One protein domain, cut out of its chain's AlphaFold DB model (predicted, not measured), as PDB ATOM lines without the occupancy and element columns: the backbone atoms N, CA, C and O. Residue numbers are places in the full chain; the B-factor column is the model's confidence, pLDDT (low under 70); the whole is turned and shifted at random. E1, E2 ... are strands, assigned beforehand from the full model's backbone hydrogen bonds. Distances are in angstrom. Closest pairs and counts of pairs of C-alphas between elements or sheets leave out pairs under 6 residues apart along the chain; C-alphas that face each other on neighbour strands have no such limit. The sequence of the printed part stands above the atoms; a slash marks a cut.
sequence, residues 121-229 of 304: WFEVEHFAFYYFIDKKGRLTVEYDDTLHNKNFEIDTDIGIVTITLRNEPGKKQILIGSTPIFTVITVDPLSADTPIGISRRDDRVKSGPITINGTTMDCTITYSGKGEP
ATOM      1  N   TRP A 121     -29.200 -39.979  32.758       95.56
ATOM      2  CA  TRP A 121     -30.425 -39.794  33.514       95.56
ATOM      3  C   TRP A 121     -31.260 -41.065  33.521       95.56
ATOM      4  O   TRP A 121     -31.279 -41.828  32.554       95.56
ATOM      5  N   PHE A 122     -31.955 -41.254  34.627       95.12
ATOM      6  CA  PHE A 122     -33.005 -42.221  34.843       95.12
ATOM      7  C   PHE A 122     -34.194 -41.464  35.405       95.12
ATOM      8  O   PHE A 122     -34.079 -40.840  36.460       95.12
ATOM      9  N   GLU A 123     -35.308 -41.509  34.691       93.88
ATOM     10  CA  GLU A 123     -36.481 -40.693  34.968       93.88
ATOM     11  C   GLU A 123     -37.713 -41.593  34.998       93.88
ATOM     12  O   GLU A 123     -38.002 -42.308  34.035       93.88
ATOM     13  N   VAL A 124     -38.429 -41.556  36.118       91.50
ATOM     14  CA  VAL A 124     -39.776 -42.107  36.289       91.50
ATOM     15  C   VAL A 124     -40.638 -41.053  36.989       91.50
ATOM     16  O   VAL A 124     -40.110 -40.098  37.554       91.50
ATOM     17  N   GLU A 125     -41.962 -41.222  36.994       87.12
ATOM     18  CA  GLU A 125     -42.904 -40.244  37.580       87.12
ATOM     19  C   GLU A 125     -42.595 -39.882  39.049       87.12
ATOM     20  O   GLU A 125     -42.829 -38.754  39.480       87.12
ATOM     21  N   HIS A 126     -42.046 -40.828  39.814       87.38
ATOM     22  CA  HIS A 126     -41.883 -40.700  41.266       87.38
ATOM     23  C   HIS A 126     -40.500 -40.206  41.706       87.38
ATOM     24  O   HIS A 126     -40.377 -39.608  42.772       87.38
ATOM     25  N   PHE A 127     -39.453 -40.469  40.922       91.75
ATOM     26  CA  PHE A 127     -38.086 -40.050  41.222       91.75
ATOM     27  C   PHE A 127     -37.218 -40.070  39.962       91.75
ATOM     28  O   PHE A 127     -37.435 -40.852  39.036       91.75
ATOM     29  N   ALA A 128     -36.197 -39.229  39.949       94.19
ATOM     30  CA  ALA A 128     -35.239 -39.129  38.873       94.19
ATOM     31  C   ALA A 128     -33.847 -38.883  39.446       94.19
ATOM     32  O   ALA A 128     -33.663 -38.124  40.396       94.19
ATOM     33  N   PHE A 129     -32.847 -39.520  38.856       95.94
ATOM     34  CA  PHE A 129     -31.448 -39.276  39.179       95.94
ATOM     35  C   PHE A 129     -30.621 -39.380  37.910       95.94
ATOM     36  O   PHE A 129     -31.043 -39.987  36.927       95.94
ATOM     37  N   TYR A 130     -29.400 -38.866  37.944       96.38
ATOM     38  CA  TYR A 130     -28.402 -39.257  36.960       96.38
ATOM     39  C   TYR A 130     -27.188 -39.853  37.633       96.38
ATOM     40  O   TYR A 130     -26.941 -39.671  38.825       96.38
ATOM     41  N   TYR A 131     -26.407 -40.576  36.847       97.81
ATOM     42  CA  TYR A 131     -25.138 -41.095  37.305       97.81
ATOM     43  C   TYR A 131     -24.028 -40.822  36.307       97.81
ATOM     44  O   TYR A 131     -24.252 -40.555  35.125       97.81
ATOM     45  N   PHE A 132     -22.813 -40.915  36.823       97.56
ATOM     46  CA  PHE A 132     -21.591 -40.758  36.066       97.56
ATOM     47  C   PHE A 132     -20.443 -41.519  36.731       97.56
ATOM     48  O   PHE A 132     -20.543 -41.983  37.872       97.56
ATOM     49  N   ILE A 133     -19.327 -41.656  36.017       96.56
ATOM     50  CA  ILE A 133     -18.090 -42.208  36.575       96.56
ATOM     51  C   ILE A 133     -17.172 -41.055  36.966       96.56
ATOM     52  O   ILE A 133     -16.734 -40.286  36.114       96.56
ATOM     53  N   ASP A 134     -16.898 -40.900  38.258       94.88
ATOM     54  CA  ASP A 134     -16.086 -39.792  38.758       94.88
ATOM     55  C   ASP A 134     -14.608 -39.907  38.334       94.88
ATOM     56  O   ASP A 134     -14.138 -40.932  37.838       94.88
ATOM     57  N   LYS A 135     -13.826 -38.853  38.600       93.06
ATOM     58  CA  LYS A 135     -12.382 -38.805  38.295       93.06
ATOM     59  C   LYS A 135     -11.554 -39.904  38.985       93.06
ATOM     60  O   LYS A 135     -10.404 -40.112  38.616       93.06
ATOM     61  N   LYS A 136     -12.103 -40.584  39.998       93.88
ATOM     62  CA  LYS A 136     -11.480 -41.718  40.701       93.88
ATOM     63  C   LYS A 136     -11.956 -43.067  40.148       93.88
ATOM     64  O   LYS A 136     -11.644 -44.102  40.730       93.88
ATOM     65  N   GLY A 137     -12.726 -43.069  39.060       93.94
ATOM     66  CA  GLY A 137     -13.289 -44.272  38.465       93.94
ATOM     67  C   GLY A 137     -14.426 -44.877  39.286       93.94
ATOM     68  O   GLY A 137     -14.661 -46.080  39.186       93.94
ATOM     69  N   ARG A 138     -15.115 -44.104  40.133       95.44
ATOM     70  CA  ARG A 138     -16.241 -44.581  40.947       95.44
ATOM     71  C   ARG A 138     -17.560 -44.174  40.312       95.44
ATOM     72  O   ARG A 138     -17.748 -43.021  39.941       95.44
ATOM     73  N   LEU A 139     -18.491 -45.115  40.255       97.31
ATOM     74  CA  LEU A 139     -19.884 -44.844  39.953       97.31
ATOM     75  C   LEU A 139     -20.453 -43.938  41.047       97.31
ATOM     76  O   LEU A 139     -20.389 -44.280  42.231       97.31
ATOM     77  N   THR A 140     -20.951 -42.783  40.622       97.88
ATOM     78  CA  THR A 140     -21.521 -41.739  41.470       97.88
ATOM     79  C   THR A 140     -22.893 -41.387  40.926       97.88
ATOM     80  O   THR A 140     -23.038 -41.184  39.724       97.88
ATOM     81  N   VAL A 141     -23.884 -41.343  41.808       98.00
ATOM     82  CA  VAL A 141     -25.253 -40.922  41.506       98.00
ATOM     83  C   VAL A 141     -25.474 -39.548  42.109       98.00
ATOM     84  O   VAL A 141     -25.020 -39.288  43.220       98.00
ATOM     85  N   GLU A 142     -26.171 -38.683  41.390       95.19
ATOM     86  CA  GLU A 142     -26.665 -37.427  41.926       95.19
ATOM     87  C   GLU A 142     -28.186 -37.468  42.031       95.19
ATOM     88  O   GLU A 142     -28.875 -37.740  41.049       95.19
ATOM     89  N   TYR A 143     -28.686 -37.202  43.233       92.69
ATOM     90  CA  TYR A 143     -30.105 -37.142  43.552       92.69
ATOM     91  C   TYR A 143     -30.334 -35.999  44.543       92.69
ATOM     92  O   TYR A 143     -29.552 -35.851  45.481       92.69
ATOM     93  N   ASP A 144     -31.358 -35.173  44.308       87.75
ATOM     94  CA  ASP A 144     -31.727 -34.033  45.167       87.75
ATOM     95  C   ASP A 144     -30.517 -33.163  45.591       87.75
ATOM     96  O   ASP A 144     -30.276 -32.883  46.765       87.75
ATOM     97  N   ASP A 145     -29.679 -32.791  44.607       85.56
ATOM     98  CA  ASP A 145     -28.457 -31.972  44.782       85.56
ATOM     99  C   ASP A 145     -27.393 -32.594  45.711       85.56
ATOM    100  O   ASP A 145     -26.474 -31.912  46.174       85.56
ATOM    101  N   THR A 146     -27.489 -33.902  45.963       89.75
ATOM    102  CA  THR A 146     -26.551 -34.673  46.778       89.75
ATOM    103  C   THR A 146     -25.845 -35.736  45.941       89.75
ATOM    104  O   THR A 146     -26.455 -36.479  45.173       89.75
ATOM    105  N   LEU A 147     -24.520 -35.825  46.099       95.25
ATOM    106  CA  LEU A 147     -23.690 -36.835  45.441       95.25
ATOM    107  C   LEU A 147     -23.548 -38.085  46.311       95.25
ATOM    108  O   LEU A 147     -22.994 -38.043  47.412       95.25
ATOM    109  N   HIS A 148     -23.940 -39.225  45.758       97.12
ATOM    110  CA  HIS A 148     -23.892 -40.532  46.394       97.12
ATOM    111  C   HIS A 148     -22.875 -41.437  45.697       97.12
ATOM    112  O   HIS A 148     -22.936 -41.686  44.497       97.12
ATOM    113  N   ASN A 149     -21.931 -41.973  46.471       95.50
ATOM    114  CA  ASN A 149     -20.987 -43.014  46.030       95.50
ATOM    115  C   ASN A 149     -21.104 -44.308  46.856       95.50
ATOM    116  O   ASN A 149     -20.260 -45.202  46.755       95.50
ATOM    117  N   LYS A 150     -22.156 -44.387  47.673       95.88
ATOM    118  CA  LYS A 150     -22.587 -45.533  48.474       95.88
ATOM    119  C   LYS A 150     -24.099 -45.681  48.333       95.88
ATOM    120  O   LYS A 150     -24.753 -44.773  47.825       95.88
ATOM    121  N   ASN A 151     -24.625 -46.804  48.808       97.44
ATOM    122  CA  ASN A 151     -26.062 -47.042  48.853       97.44
ATOM    123  C   ASN A 151     -26.778 -45.918  49.606       97.44
ATOM    124  O   ASN A 151     -26.249 -45.393  50.591       97.44
ATOM    125  N   PHE A 152     -27.970 -45.582  49.140       96.81
ATOM    126  CA  PHE A 152     -28.837 -44.587  49.750       96.81
ATOM    127  C   PHE A 152     -30.297 -44.948  49.489       96.81
ATOM    128  O   PHE A 152     -30.599 -45.866  48.723       96.81
ATOM    129  N   GLU A 153     -31.192 -44.243  50.160       95.44
ATOM    130  CA  GLU A 153     -32.629 -44.438  50.050       95.44
ATOM    131  C   GLU A 153     -33.270 -43.152  49.550       95.44
ATOM    132  O   GLU A 153     -32.813 -42.055  49.874       95.44
ATOM    133  N   ILE A 154     -34.312 -43.313  48.742       92.12
ATOM    134  CA  ILE A 154     -35.155 -42.231  48.261       92.12
ATOM    135  C   ILE A 154     -36.539 -42.437  48.866       92.12
ATOM    136  O   ILE A 154     -37.139 -43.496  48.681       92.12
ATOM    137  N   ASP A 155     -37.033 -41.437  49.590       89.06
ATOM    138  CA  ASP A 155     -38.419 -41.407  50.048       89.06
ATOM    139  C   ASP A 155     -39.308 -40.884  48.914       89.06
ATOM    140  O   ASP A 155     -39.075 -39.793  48.390       89.06
ATOM    141  N   THR A 156     -40.281 -41.689  48.496       86.69
ATOM    142  CA  THR A 156     -41.186 -41.379  47.384       86.69
ATOM    143  C   THR A 156     -42.632 -41.591  47.817       86.69
ATOM    144  O   THR A 156     -42.923 -42.256  48.809       86.69
ATOM    145  N   ASP A 157     -43.571 -41.091  47.025       82.69
ATOM    146  CA  ASP A 157     -45.004 -41.331  47.210       82.69
ATOM    147  C   ASP A 157     -45.416 -42.803  47.026       82.69
ATOM    148  O   ASP A 157     -46.474 -43.204  47.513       82.69
ATOM    149  N   ILE A 158     -44.573 -43.630  46.397       84.38
ATOM    150  CA  ILE A 158     -44.750 -45.091  46.309       84.38
ATOM    151  C   ILE A 158     -43.977 -45.863  47.394       84.38
ATOM    152  O   ILE A 158     -43.936 -47.095  47.370       84.38
ATOM    153  N   GLY A 159     -43.388 -45.154  48.361       87.19
ATOM    154  CA  GLY A 159     -42.618 -45.704  49.473       87.19
ATOM    155  C   GLY A 159     -41.106 -45.532  49.321       87.19
ATOM    156  O   GLY A 159     -40.610 -44.871  48.410       87.19
ATOM    157  N   ILE A 160     -40.354 -46.137  50.240       90.69
ATOM    158  CA  ILE A 160     -38.894 -46.021  50.262       90.69
ATOM    159  C   ILE A 160     -38.278 -46.905  49.173       90.69
ATOM    160  O   ILE A 160     -38.491 -48.120  49.132       90.69
ATOM    161  N   VAL A 161     -37.465 -46.292  48.318       92.12
ATOM    162  CA  VAL A 161     -36.739 -46.946  47.232       92.12
ATOM    163  C   VAL A 161     -35.248 -46.985  47.560       92.12
ATOM    164  O   VAL A 161     -34.585 -45.953  47.653       92.12
ATOM    165  N   THR A 162     -34.684 -48.185  47.714       95.88
ATOM    166  CA  THR A 162     -33.243 -48.354  47.957       95.88
ATOM    167  C   THR A 162     -32.458 -48.353  46.647       95.88
ATOM    168  O   THR A 162     -32.654 -49.227  45.796       95.88
ATOM    169  N   ILE A 163     -31.499 -47.432  46.529       97.31
ATOM    170  CA  ILE A 163     -30.532 -47.365  45.433       97.31
ATOM    171  C   ILE A 163     -29.217 -47.996  45.894       97.31
ATOM    172  O   ILE A 163     -28.547 -47.511  46.807       97.31
ATOM    173  N   THR A 164     -28.825 -49.096  45.252       97.94
ATOM    174  CA  THR A 164     -27.577 -49.809  45.549       97.94
ATOM    175  C   THR A 164     -26.528 -49.522  44.485       97.94
ATOM    176  O   THR A 164     -26.759 -49.760  43.300       97.94
ATOM    177  N   LEU A 165     -25.345 -49.074  44.912       97.75
ATOM    178  CA  LEU A 165     -24.219 -48.757  44.033       97.75
ATOM    179  C   LEU A 165     -23.134 -49.826  44.179       97.75
ATOM    180  O   LEU A 165     -22.411 -49.870  45.176       97.75
ATOM    181  N   ARG A 166     -22.988 -50.682  43.166       96.81
ATOM    182  CA  ARG A 166     -21.882 -51.646  43.094       96.81
ATOM    183  C   ARG A 166     -20.719 -51.019  42.351       96.81
ATOM    184  O   ARG A 166     -20.855 -50.624  41.197       96.81
ATOM    185  N   ASN A 167     -19.578 -50.931  43.024       94.69
ATOM    186  CA  ASN A 167     -18.401 -50.194  42.566       94.69
ATOM    187  C   ASN A 167     -17.151 -51.083  42.443       94.69
ATOM    188  O   ASN A 167     -16.027 -50.625  42.647       94.69
ATOM    189  N   GLU A 168     -17.343 -52.355  42.109       91.38
ATOM    190  CA  GLU A 168     -16.266 -53.337  41.995       91.38
ATOM    191  C   GLU A 168     -15.364 -53.049  40.773       91.38
ATOM    192  O   GLU A 168     -15.811 -52.468  39.771       91.38
ATOM    193  N   PRO A 169     -14.074 -53.432  40.817       84.44
ATOM    194  CA  PRO A 169     -13.215 -53.407  39.638       84.44
ATOM    195  C   PRO A 169     -13.819 -54.251  38.507       84.44
ATOM    196  O   PRO A 169     -14.153 -55.414  38.708       84.44
ATOM    197  N   GLY A 170     -13.989 -53.663  37.321       83.12
ATOM    198  CA  GLY A 170     -14.557 -54.349  36.152       83.12
ATOM    199  C   GLY A 170     -16.075 -54.568  36.179       83.12
ATOM    200  O   GLY A 170     -16.626 -55.009  35.175       83.12
ATOM    201  N   LYS A 171     -16.773 -54.233  37.274       92.25
ATOM    202  CA  LYS A 171     -18.232 -54.357  37.365       92.25
ATOM    203  C   LYS A 171     -18.839 -53.204  38.156       92.25
ATOM    204  O   LYS A 171     -18.774 -53.161  39.384       92.25
ATOM    205  N   LYS A 172     -19.466 -52.272  37.438       97.31
ATOM    206  CA  LYS A 172     -20.186 -51.142  38.035       97.31
ATOM    207  C   LYS A 172     -21.666 -51.252  37.732       97.31
ATOM    208  O   LYS A 172     -22.035 -51.407  36.570       97.31
ATOM    209  N   GLN A 173     -22.491 -51.204  38.773       97.88
ATOM    210  CA  GLN A 173     -23.936 -51.338  38.629       97.88
ATOM    211  C   GLN A 173     -24.694 -50.391  39.549       97.88
ATOM    212  O   GLN A 173     -24.267 -50.141  40.678       97.88
ATOM    213  N   ILE A 174     -25.854 -49.949  39.077       98.19
ATOM    214  CA  ILE A 174     -26.896 -49.330  39.893       98.19
ATOM    215  C   ILE A 174     -28.056 -50.306  39.937       98.19
ATOM    216  O   ILE A 174     -28.537 -50.747  38.891       98.19
ATOM    217  N   LEU A 175     -28.486 -50.652  41.143       96.94
ATOM    218  CA  LEU A 175     -29.669 -51.463  41.359       96.94
ATOM    219  C   LEU A 175     -30.716 -50.638  42.093       96.94
ATOM    220  O   LEU A 175     -30.376 -49.870  42.994       96.94
ATOM    221  N   ILE A 176     -31.973 -50.856  41.731       94.75
ATOM    222  CA  ILE A 176     -33.123 -50.362  42.476       94.75
ATOM    223  C   ILE A 176     -33.823 -51.577  43.076       94.75
ATOM    224  O   ILE A 176     -34.289 -52.460  42.352       94.75
ATOM    225  N   GLY A 177     -33.800 -51.673  44.407       88.25
ATOM    226  CA  GLY A 177     -34.081 -52.935  45.089       88.25
ATOM    227  C   GLY A 177     -33.098 -54.025  44.636       88.25
ATOM    228  O   GLY A 177     -31.882 -53.882  44.779       88.25
ATOM    229  N   SER A 178     -33.612 -55.116  44.067       87.25
ATOM    230  CA  SER A 178     -32.808 -56.213  43.505       87.25
ATOM    231  C   SER A 178     -32.567 -56.109  41.994       87.25
ATOM    232  O   SER A 178     -31.798 -56.905  41.449       87.25
ATOM    233  N   THR A 179     -33.186 -55.141  41.316       91.19
ATOM    234  CA  THR A 179     -33.198 -55.042  39.851       91.19
ATOM    235  C   THR A 179     -32.033 -54.182  39.358       91.19
ATOM    236  O   THR A 179     -31.962 -53.007  39.723       91.19
ATOM    237  N   PRO A 180     -31.115 -54.707  38.524       94.94
ATOM    238  CA  PRO A 180     -30.094 -53.892  37.873       94.94
ATOM    239  C   PRO A 180     -30.738 -52.931  36.874       94.94
ATOM    240  O   PRO A 180     -31.352 -53.363  35.905       94.94
ATOM    241  N   ILE A 181     -30.583 -51.633  37.112       96.31
ATOM    242  CA  ILE A 181     -31.071 -50.582  36.213       96.31
ATOM    243  C   ILE A 181     -29.974 -50.140  35.252       96.31
ATOM    244  O   ILE A 181     -30.232 -49.931  34.073       96.31
ATOM    245  N   PHE A 182     -28.739 -50.065  35.744       97.75
ATOM    246  CA  PHE A 182     -27.575 -49.801  34.911       97.75
ATOM    247  C   PHE A 182     -26.488 -50.812  35.216       97.75
ATOM    248  O   PHE A 182     -26.088 -50.968  36.370       97.75
ATOM    249  N   THR A 183     -25.968 -51.454  34.178       97.81
ATOM    250  CA  THR A 183     -24.702 -52.187  34.222       97.81
ATOM    251  C   THR A 183     -23.742 -51.527  33.247       97.81
ATOM    252  O   THR A 183     -23.936 -51.610  32.039       97.81
ATOM    253  N   VAL A 184     -22.725 -50.840  33.767       97.56
ATOM    254  CA  VAL A 184     -21.782 -50.067  32.945       97.56
ATOM    255  C   VAL A 184     -20.995 -51.007  32.033       97.56
ATOM    256  O   VAL A 184     -20.392 -51.967  32.511       97.56
ATOM    257  N   ILE A 185     -20.978 -50.694  30.737       96.69
ATOM    258  CA  ILE A 185     -20.238 -51.426  29.701       96.69
ATOM    259  C   ILE A 185     -18.940 -50.677  29.374       96.69
ATOM    260  O   ILE A 185     -17.856 -51.251  29.443       96.69
ATOM    261  N   THR A 186     -19.033 -49.378  29.066       95.62
ATOM    262  CA  THR A 186     -17.881 -48.497  28.803       95.62
ATOM    263  C   THR A 186     -17.975 -47.220  29.628       95.62
ATOM    264  O   THR A 186     -19.067 -46.783  29.979       95.62
ATOM    265  N   VAL A 187     -16.824 -46.627  29.963       93.56
ATOM    266  CA  VAL A 187     -16.743 -45.399  30.778       93.56
ATOM    267  C   VAL A 187     -16.630 -44.139  29.918       93.56
ATOM    268  O   VAL A 187     -17.185 -43.111  30.291       93.56
ATOM    269  N   ASP A 188     -15.920 -44.215  28.792       91.81
ATOM    270  CA  ASP A 188     -15.701 -43.089  27.884       91.81
ATOM    271  C   ASP A 188     -15.640 -43.595  26.423       91.81
ATOM    272  O   ASP A 188     -14.686 -44.296  26.071       91.81
ATOM    273  N   PRO A 189     -16.668 -43.328  25.591       94.75
ATOM    274  CA  PRO A 189     -17.948 -42.732  25.983       94.75
ATOM    275  C   PRO A 189     -18.704 -43.639  26.968       94.75
ATOM    276  O   PRO A 189     -18.559 -44.866  26.929       94.75
ATOM    277  N   LEU A 190     -19.510 -43.054  27.855       96.69
ATOM    278  CA  LEU A 190     -20.308 -43.822  28.817       96.69
ATOM    279  C   LEU A 190     -21.353 -44.676  28.080       96.69
ATOM    280  O   LEU A 190     -22.095 -44.183  27.228       96.69
ATOM    281  N   SER A 191     -21.436 -45.960  28.420       97.12
ATOM    282  CA  SER A 191     -22.526 -46.833  27.978       97.12
ATOM    283  C   SER A 191     -22.920 -47.824  29.064       97.12
ATOM    284  O   SER A 191     -22.101 -48.197  29.910       97.12
ATOM    285  N   ALA A 192     -24.177 -48.257  29.043       97.19
ATOM    286  CA  ALA A 192     -24.698 -49.205  30.012       97.19
ATOM    287  C   ALA A 192     -25.784 -50.096  29.421       97.19
ATOM    288  O   ALA A 192     -26.584 -49.664  28.593       97.19
ATOM    289  N   ASP A 193     -25.811 -51.336  29.895       97.00
ATOM    290  CA  ASP A 193     -26.942 -52.235  29.733       97.00
ATOM    291  C   ASP A 193     -28.038 -51.853  30.735       97.00
ATOM    292  O   ASP A 193     -27.744 -51.593  31.910       97.00
ATOM    293  N   THR A 194     -29.280 -51.791  30.260       96.06
ATOM    294  CA  THR A 194     -30.451 -51.357  31.034       96.06
ATOM    295  C   THR A 194     -31.637 -52.283  30.751       96.06
ATOM    296  O   THR A 194     -31.655 -52.943  29.707       96.06
ATOM    297  N   PRO A 195     -32.673 -52.313  31.610       94.06
ATOM    298  CA  PRO A 195     -33.881 -53.103  31.359       94.06
ATOM    299  C   PRO A 195     -34.582 -52.802  30.025       94.06
ATOM    300  O   PRO A 195     -35.285 -53.662  29.501       94.06
ATOM    301  N   ILE A 196     -34.378 -51.605  29.464       94.12
ATOM    302  CA  ILE A 196     -34.965 -51.155  28.192       94.12
ATOM    303  C   ILE A 196     -33.948 -51.158  27.034       94.12
ATOM    304  O   ILE A 196     -34.170 -50.548  25.987       94.12
ATOM    305  N   GLY A 197     -32.829 -51.871  27.202       94.19
ATOM    306  CA  GLY A 197     -31.773 -52.048  26.203       94.19
ATOM    307  C   GLY A 197     -30.504 -51.244  26.490       94.19
ATOM    308  O   GLY A 197     -30.388 -50.544  27.492       94.19
ATOM    309  N   ILE A 198     -29.520 -51.346  25.595       95.38
ATOM    310  CA  ILE A 198     -28.214 -50.697  25.777       95.38
ATOM    311  C   ILE A 198     -28.312 -49.197  25.476       95.38
ATOM    312  O   ILE A 198     -28.545 -48.820  24.327       95.38
ATOM    313  N   SER A 199     -28.052 -48.358  26.477       94.81
ATOM    314  CA  SER A 199     -27.969 -46.899  26.340       94.81
ATOM    315  C   SER A 199     -26.531 -46.460  26.061       94.81
ATOM    316  O   SER A 199     -25.583 -46.927  26.697       94.81
ATOM    317  N   ARG A 200     -26.356 -45.562  25.088       94.62
ATOM    318  CA  ARG A 200     -25.058 -45.047  24.617       94.62
ATOM    319  C   ARG A 200     -25.258 -43.742  23.851       94.62
ATOM    320  O   ARG A 200     -26.383 -43.392  23.522       94.62
ATOM    321  N   ARG A 201     -24.164 -43.065  23.498       91.75
ATOM    322  CA  ARG A 201     -24.185 -41.773  22.790       91.75
ATOM    323  C   ARG A 201     -25.066 -41.724  21.536       91.75
ATOM    324  O   ARG A 201     -25.760 -40.733  21.345       91.75
ATOM    325  N   ASP A 202     -25.048 -42.769  20.711       88.25
ATOM    326  CA  ASP A 202     -25.833 -42.815  19.463       88.25
ATOM    327  C   ASP A 202     -27.328 -43.095  19.700       88.25
ATOM    328  O   ASP A 202     -28.145 -42.944  18.800       88.25
ATOM    329  N   ASP A 203     -27.686 -43.502  20.917       85.38
ATOM    330  CA  ASP A 203     -29.014 -43.953  21.329       85.38
ATOM    331  C   ASP A 203     -29.422 -43.164  22.579       85.38
ATOM    332  O   ASP A 203     -29.492 -43.680  23.697       85.38
ATOM    333  N   ARG A 204     -29.530 -41.841  22.375       84.50
ATOM    334  CA  ARG A 204     -29.541 -40.830  23.441       84.50
ATOM    335  C   ARG A 204     -30.715 -40.946  24.393       84.50
ATOM    336  O   ARG A 204     -30.561 -40.584  25.548       84.50
ATOM    337  N   VAL A 205     -31.872 -41.368  23.903       90.44
ATOM    338  CA  VAL A 205     -33.101 -41.432  24.688       90.44
ATOM    339  C   VAL A 205     -33.724 -42.791  24.457       90.44
ATOM    340  O   VAL A 205     -33.992 -43.174  23.318       90.44
ATOM    341  N   LYS A 206     -33.966 -43.508  25.547       91.19
ATOM    342  CA  LYS A 206     -34.733 -44.747  25.547       91.19
ATOM    343  C   LYS A 206     -35.887 -44.608  26.504       91.19
ATOM    344  O   LYS A 206     -35.668 -44.228  27.647       91.19
ATOM    345  N   SER A 207     -37.069 -44.999  26.056       92.25
ATOM    346  CA  SER A 207     -38.247 -45.038  26.906       92.25
ATOM    347  C   SER A 207     -38.908 -46.403  26.819       92.25
ATOM    348  O   SER A 207     -38.932 -47.032  25.758       92.25
ATOM    349  N   GLY A 208     -39.423 -46.880  27.943       92.38
ATOM    350  CA  GLY A 208     -40.115 -48.156  28.018       92.38
ATOM    351  C   GLY A 208     -40.530 -48.509  29.442       92.38
ATOM    352  O   GLY A 208     -40.067 -47.880  30.397       92.38
ATOM    353  N   PRO A 209     -41.395 -49.519  29.598       93.75
ATOM    354  CA  PRO A 209     -41.841 -49.948  30.910       93.75
ATOM    355  C   PRO A 209     -40.702 -50.638  31.661       93.75
ATOM    356  O   PRO A 209     -39.993 -51.484  31.111       93.75
ATOM    357  N   ILE A 210     -40.575 -50.333  32.947       91.75
ATOM    358  CA  ILE A 210     -39.717 -51.059  33.882       91.75
ATOM    359  C   ILE A 210     -40.531 -51.493  35.091       91.75
ATOM    360  O   ILE A 210     -41.460 -50.802  35.500       91.75
ATOM    361  N   THR A 211     -40.165 -52.621  35.694       88.44
ATOM    362  CA  THR A 211     -40.809 -53.105  36.918       88.44
ATOM    363  C   THR A 211     -39.852 -52.979  38.095       88.44
ATOM    364  O   THR A 211     -38.811 -53.638  38.141       88.44
ATOM    365  N   ILE A 212     -40.222 -52.151  39.071       82.38
ATOM    366  CA  ILE A 212     -39.484 -51.940  40.319       82.38
ATOM    367  C   ILE A 212     -40.384 -52.368  41.473       82.38
ATOM    368  O   ILE A 212     -41.504 -51.885  41.601       82.38
ATOM    369  N   ASN A 213     -39.907 -53.294  42.310       77.69
ATOM    370  CA  ASN A 213     -40.643 -53.807  43.476       77.69
ATOM    371  C   ASN A 213     -42.080 -54.288  43.162       77.69
ATOM    372  O   ASN A 213     -42.972 -54.186  43.996       77.69
ATOM    373  N   GLY A 214     -42.307 -54.824  41.958       82.50
ATOM    374  CA  GLY A 214     -43.625 -55.289  41.504       82.50
ATOM    375  C   GLY A 214     -44.514 -54.210  40.876       82.50
ATOM    376  O   GLY A 214     -45.557 -54.550  40.324       82.50
ATOM    377  N   THR A 215     -44.089 -52.947  40.885       86.19
ATOM    378  CA  THR A 215     -44.784 -51.837  40.225       86.19
ATOM    379  C   THR A 215     -44.159 -51.572  38.863       86.19
ATOM    380  O   THR A 215     -42.960 -51.304  38.769       86.19
ATOM    381  N   THR A 216     -44.964 -51.646  37.803       90.75
ATOM    382  CA  THR A 216     -44.535 -51.258  36.456       90.75
ATOM    383  C   THR A 216     -44.784 -49.774  36.236       90.75
ATOM    384  O   THR A 216     -45.892 -49.300  36.471       90.75
ATOM    385  N   MET A 217     -43.762 -49.064  35.777       89.50
ATOM    386  CA  MET A 217     -43.798 -47.633  35.485       89.50
ATOM    387  C   MET A 217     -43.085 -47.348  34.167       89.50
ATOM    388  O   MET A 217     -42.152 -48.067  33.796       89.50
ATOM    389  N   ASP A 218     -43.522 -46.303  33.473       91.69
ATOM    390  CA  ASP A 218     -42.820 -45.810  32.296       91.69
ATOM    391  C   ASP A 218     -41.529 -45.122  32.738       91.69
ATOM    392  O   ASP A 218     -41.524 -44.267  33.625       91.69
ATOM    393  N   CYS A 219     -40.422 -45.534  32.130       92.50
ATOM    394  CA  CYS A 219     -39.100 -45.001  32.400       92.50
ATOM    395  C   CYS A 219     -38.529 -44.375  31.144       92.50
ATOM    396  O   CYS A 219     -38.689 -44.922  30.052       92.50
ATOM    397  N   THR A 220     -37.813 -43.269  31.326       93.19
ATOM    398  CA  THR A 220     -36.931 -42.701  30.315       93.19
ATOM    399  C   THR A 220     -35.494 -42.682  30.817       93.19
ATOM    400  O   THR A 220     -35.209 -42.343  31.964       93.19
ATOM    401  N   ILE A 221     -34.579 -43.082  29.941       94.19
ATOM    402  CA  ILE A 221     -33.139 -43.027  30.149       94.19
ATOM    403  C   ILE A 221     -32.558 -42.085  29.108       94.19
ATOM    404  O   ILE A 221     -32.656 -42.358  27.909       94.19
ATOM    405  N   THR A 222     -31.912 -41.015  29.573       93.38
ATOM    406  CA  THR A 222     -31.321 -39.988  28.710       93.38
ATOM    407  C   THR A 222     -29.803 -39.951  28.884       93.38
ATOM    408  O   THR A 222     -29.293 -39.663  29.963       93.38
ATOM    409  N   TYR A 223     -29.054 -40.219  27.817       94.50
ATOM    410  CA  TYR A 223     -27.616 -39.979  27.742       94.50
ATOM    411  C   TYR A 223     -27.347 -38.517  27.372       94.50
ATOM    412  O   TYR A 223     -27.806 -38.023  26.338       94.50
ATOM    413  N   SER A 224     -26.508 -37.857  28.170       93.81
ATOM    414  CA  SER A 224     -25.946 -36.549  27.842       93.81
ATOM    415  C   SER A 224     -24.426 -36.634  27.827       93.81
ATOM    416  O   SER A 224     -23.793 -37.067  28.793       93.81
ATOM    417  N   GLY A 225     -23.844 -36.269  26.686       93.50
ATOM    418  CA  GLY A 225     -22.406 -36.298  26.492       93.50
ATOM    419  C   GLY A 225     -21.731 -35.087  27.119       93.50
ATOM    420  O   GLY A 225     -22.297 -33.997  27.221       93.50
ATOM    421  N   LYS A 226     -20.458 -35.253  27.470       94.00
ATOM    422  CA  LYS A 226     -19.600 -34.140  27.875       94.00
ATOM    423  C   LYS A 226     -19.679 -32.980  26.878       94.00
ATOM    424  O   LYS A 226     -19.349 -33.145  25.703       94.00
ATOM    425  N   GLY A 227     -19.996 -31.785  27.379       91.19
ATOM    426  CA  GLY A 227     -20.053 -30.568  26.563       91.19
ATOM    427  C   GLY A 227     -21.344 -30.397  25.758       91.19
ATOM    428  O   GLY A 227     -21.432 -29.465  24.959       91.19
ATOM    429  N   GLU A 228     -22.340 -31.249  25.982       91.25
ATOM    430  CA  GLU A 228     -23.642 -31.211  25.323       91.25
ATOM    431  C   GLU A 228     -24.762 -30.886  26.330       91.25
ATOM    432  O   GLU A 228     -24.568 -31.070  27.525       91.25
ATOM    433  N   PRO A 229     -25.937 -30.394  25.910       91.81
ATOM    434  CA  PRO A 229     -27.071 -30.205  26.818       91.81
ATOM    435  C   PRO A 229     -27.547 -31.509  27.472       91.81
ATOM    436  O   PRO A 229     -27.413 -32.597  26.900       91.81
TER     437      PRO A 229
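AT A GLANCE: This is residues 121 to 229 of the 304 residues of an uncharacterized protein of Chrysiogenales bacterium (UniProt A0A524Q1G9). Two strongly twisted sheets of six strands each face each other as a sandwich that comes near to a flattened barrel, with E3 approaching E6 at one side and E11 approaching E10 at the other. The strands of the two sheets run at 16 degrees to each other, but the best planes of their facing parts stand 44 degrees apart, and the sheet of E5 to E10 is also curled, by 88 degrees. The printed part has 109 residues with no named helix and twelve named strands, E1 to E12 in order along the chain; the class is all strand. The sheet orders are E4, E3, E2, E1, E12, E11 and E5, E6, E7, E8, E9, E10, both antiparallel throughout. The whole is compact, with a radius of gyration of the C-alphas of 13.1 A, and rounded, spanning 34 by 27 by 25 A.

HOW THE PARTS SIT: E1, residues 121 to 123, and E2, residues 128 to 133, form a hairpin, with N 122 and O 129 2.8 A apart, within hydrogen-bond range. E3, residues 139 to 143, follows beside E2, with N 132 and O 140 at 2.9 A. E4, residues 146 to 148, is an edge strand beside E3, with N 148 and O 141 at 2.8 A. E1 to E4 are a meander, each strand the antiparallel neighbour of the one before. At the link from E4 to E5, residues 152 to 156, the chain changes to the other sheet. A second meander runs from E5, an edge strand, through E6, residues 159 to 168, E7, residues 171 to 176, E8, residues 179 to 187, and E9, residues 190 to 194, to E10, residues 197 to 199, the other edge strand. Pairs within hydrogen-bond range along it are N 161 and O 154 at 2.8 A, N 166 and O 173 at 2.8 A, N 174 and O 182 at 2.9 A, N 183 and O 193 at 2.9 A, and N 199 and O 192 at 2.9 A. E6 has staggered pairing, with E5 over residues 159 to 163 and with E7 over 163 to 168. The chain changes back at the link to E11, residues 205 to 212, which bends by 64 degrees at residue 209. E11 is an edge strand and forms a hairpin with E12, residues 215 to 224; N 221 and O 206 are 2.8 A apart. E12 is also the antiparallel neighbour of E1, with N 121 and O 222 at 2.8 A. Between the sheets, the closest C-alphas of E3 and E6 are those of Leu 139 and Asn 167, 6.1 A apart, and those of E10 and E11 are Ser 199 and Lys 206, 7.1 A apart. E9 and E12 are near each other, with 5 pairs of C-alphas within 10 A.

IN THESE COORDINATES: E1 begins at C-alpha 121, (-30.425, -39.794, 33.514). From first to last C-alpha, E2 measures 17.6 A and E7 16.2 A. E6, residues 159 to 168, measures 28.4 A and starts at C-alpha 159, (-42.618, -45.704, 49.473). E8 measures 21.1 A, E11 19.9 A and E12 27.2 A. E12 ends at C-alpha 224, (-25.946, -36.549, 27.842).

THE WHOLE: The two C-alphas farthest apart are those of Gly 214 and Gly 227, at 37.3 A. The printed part has no cut, and each link between successive strands is tight. The mean pLDDT of the printed part is 92.8, and no printed residue is under 70.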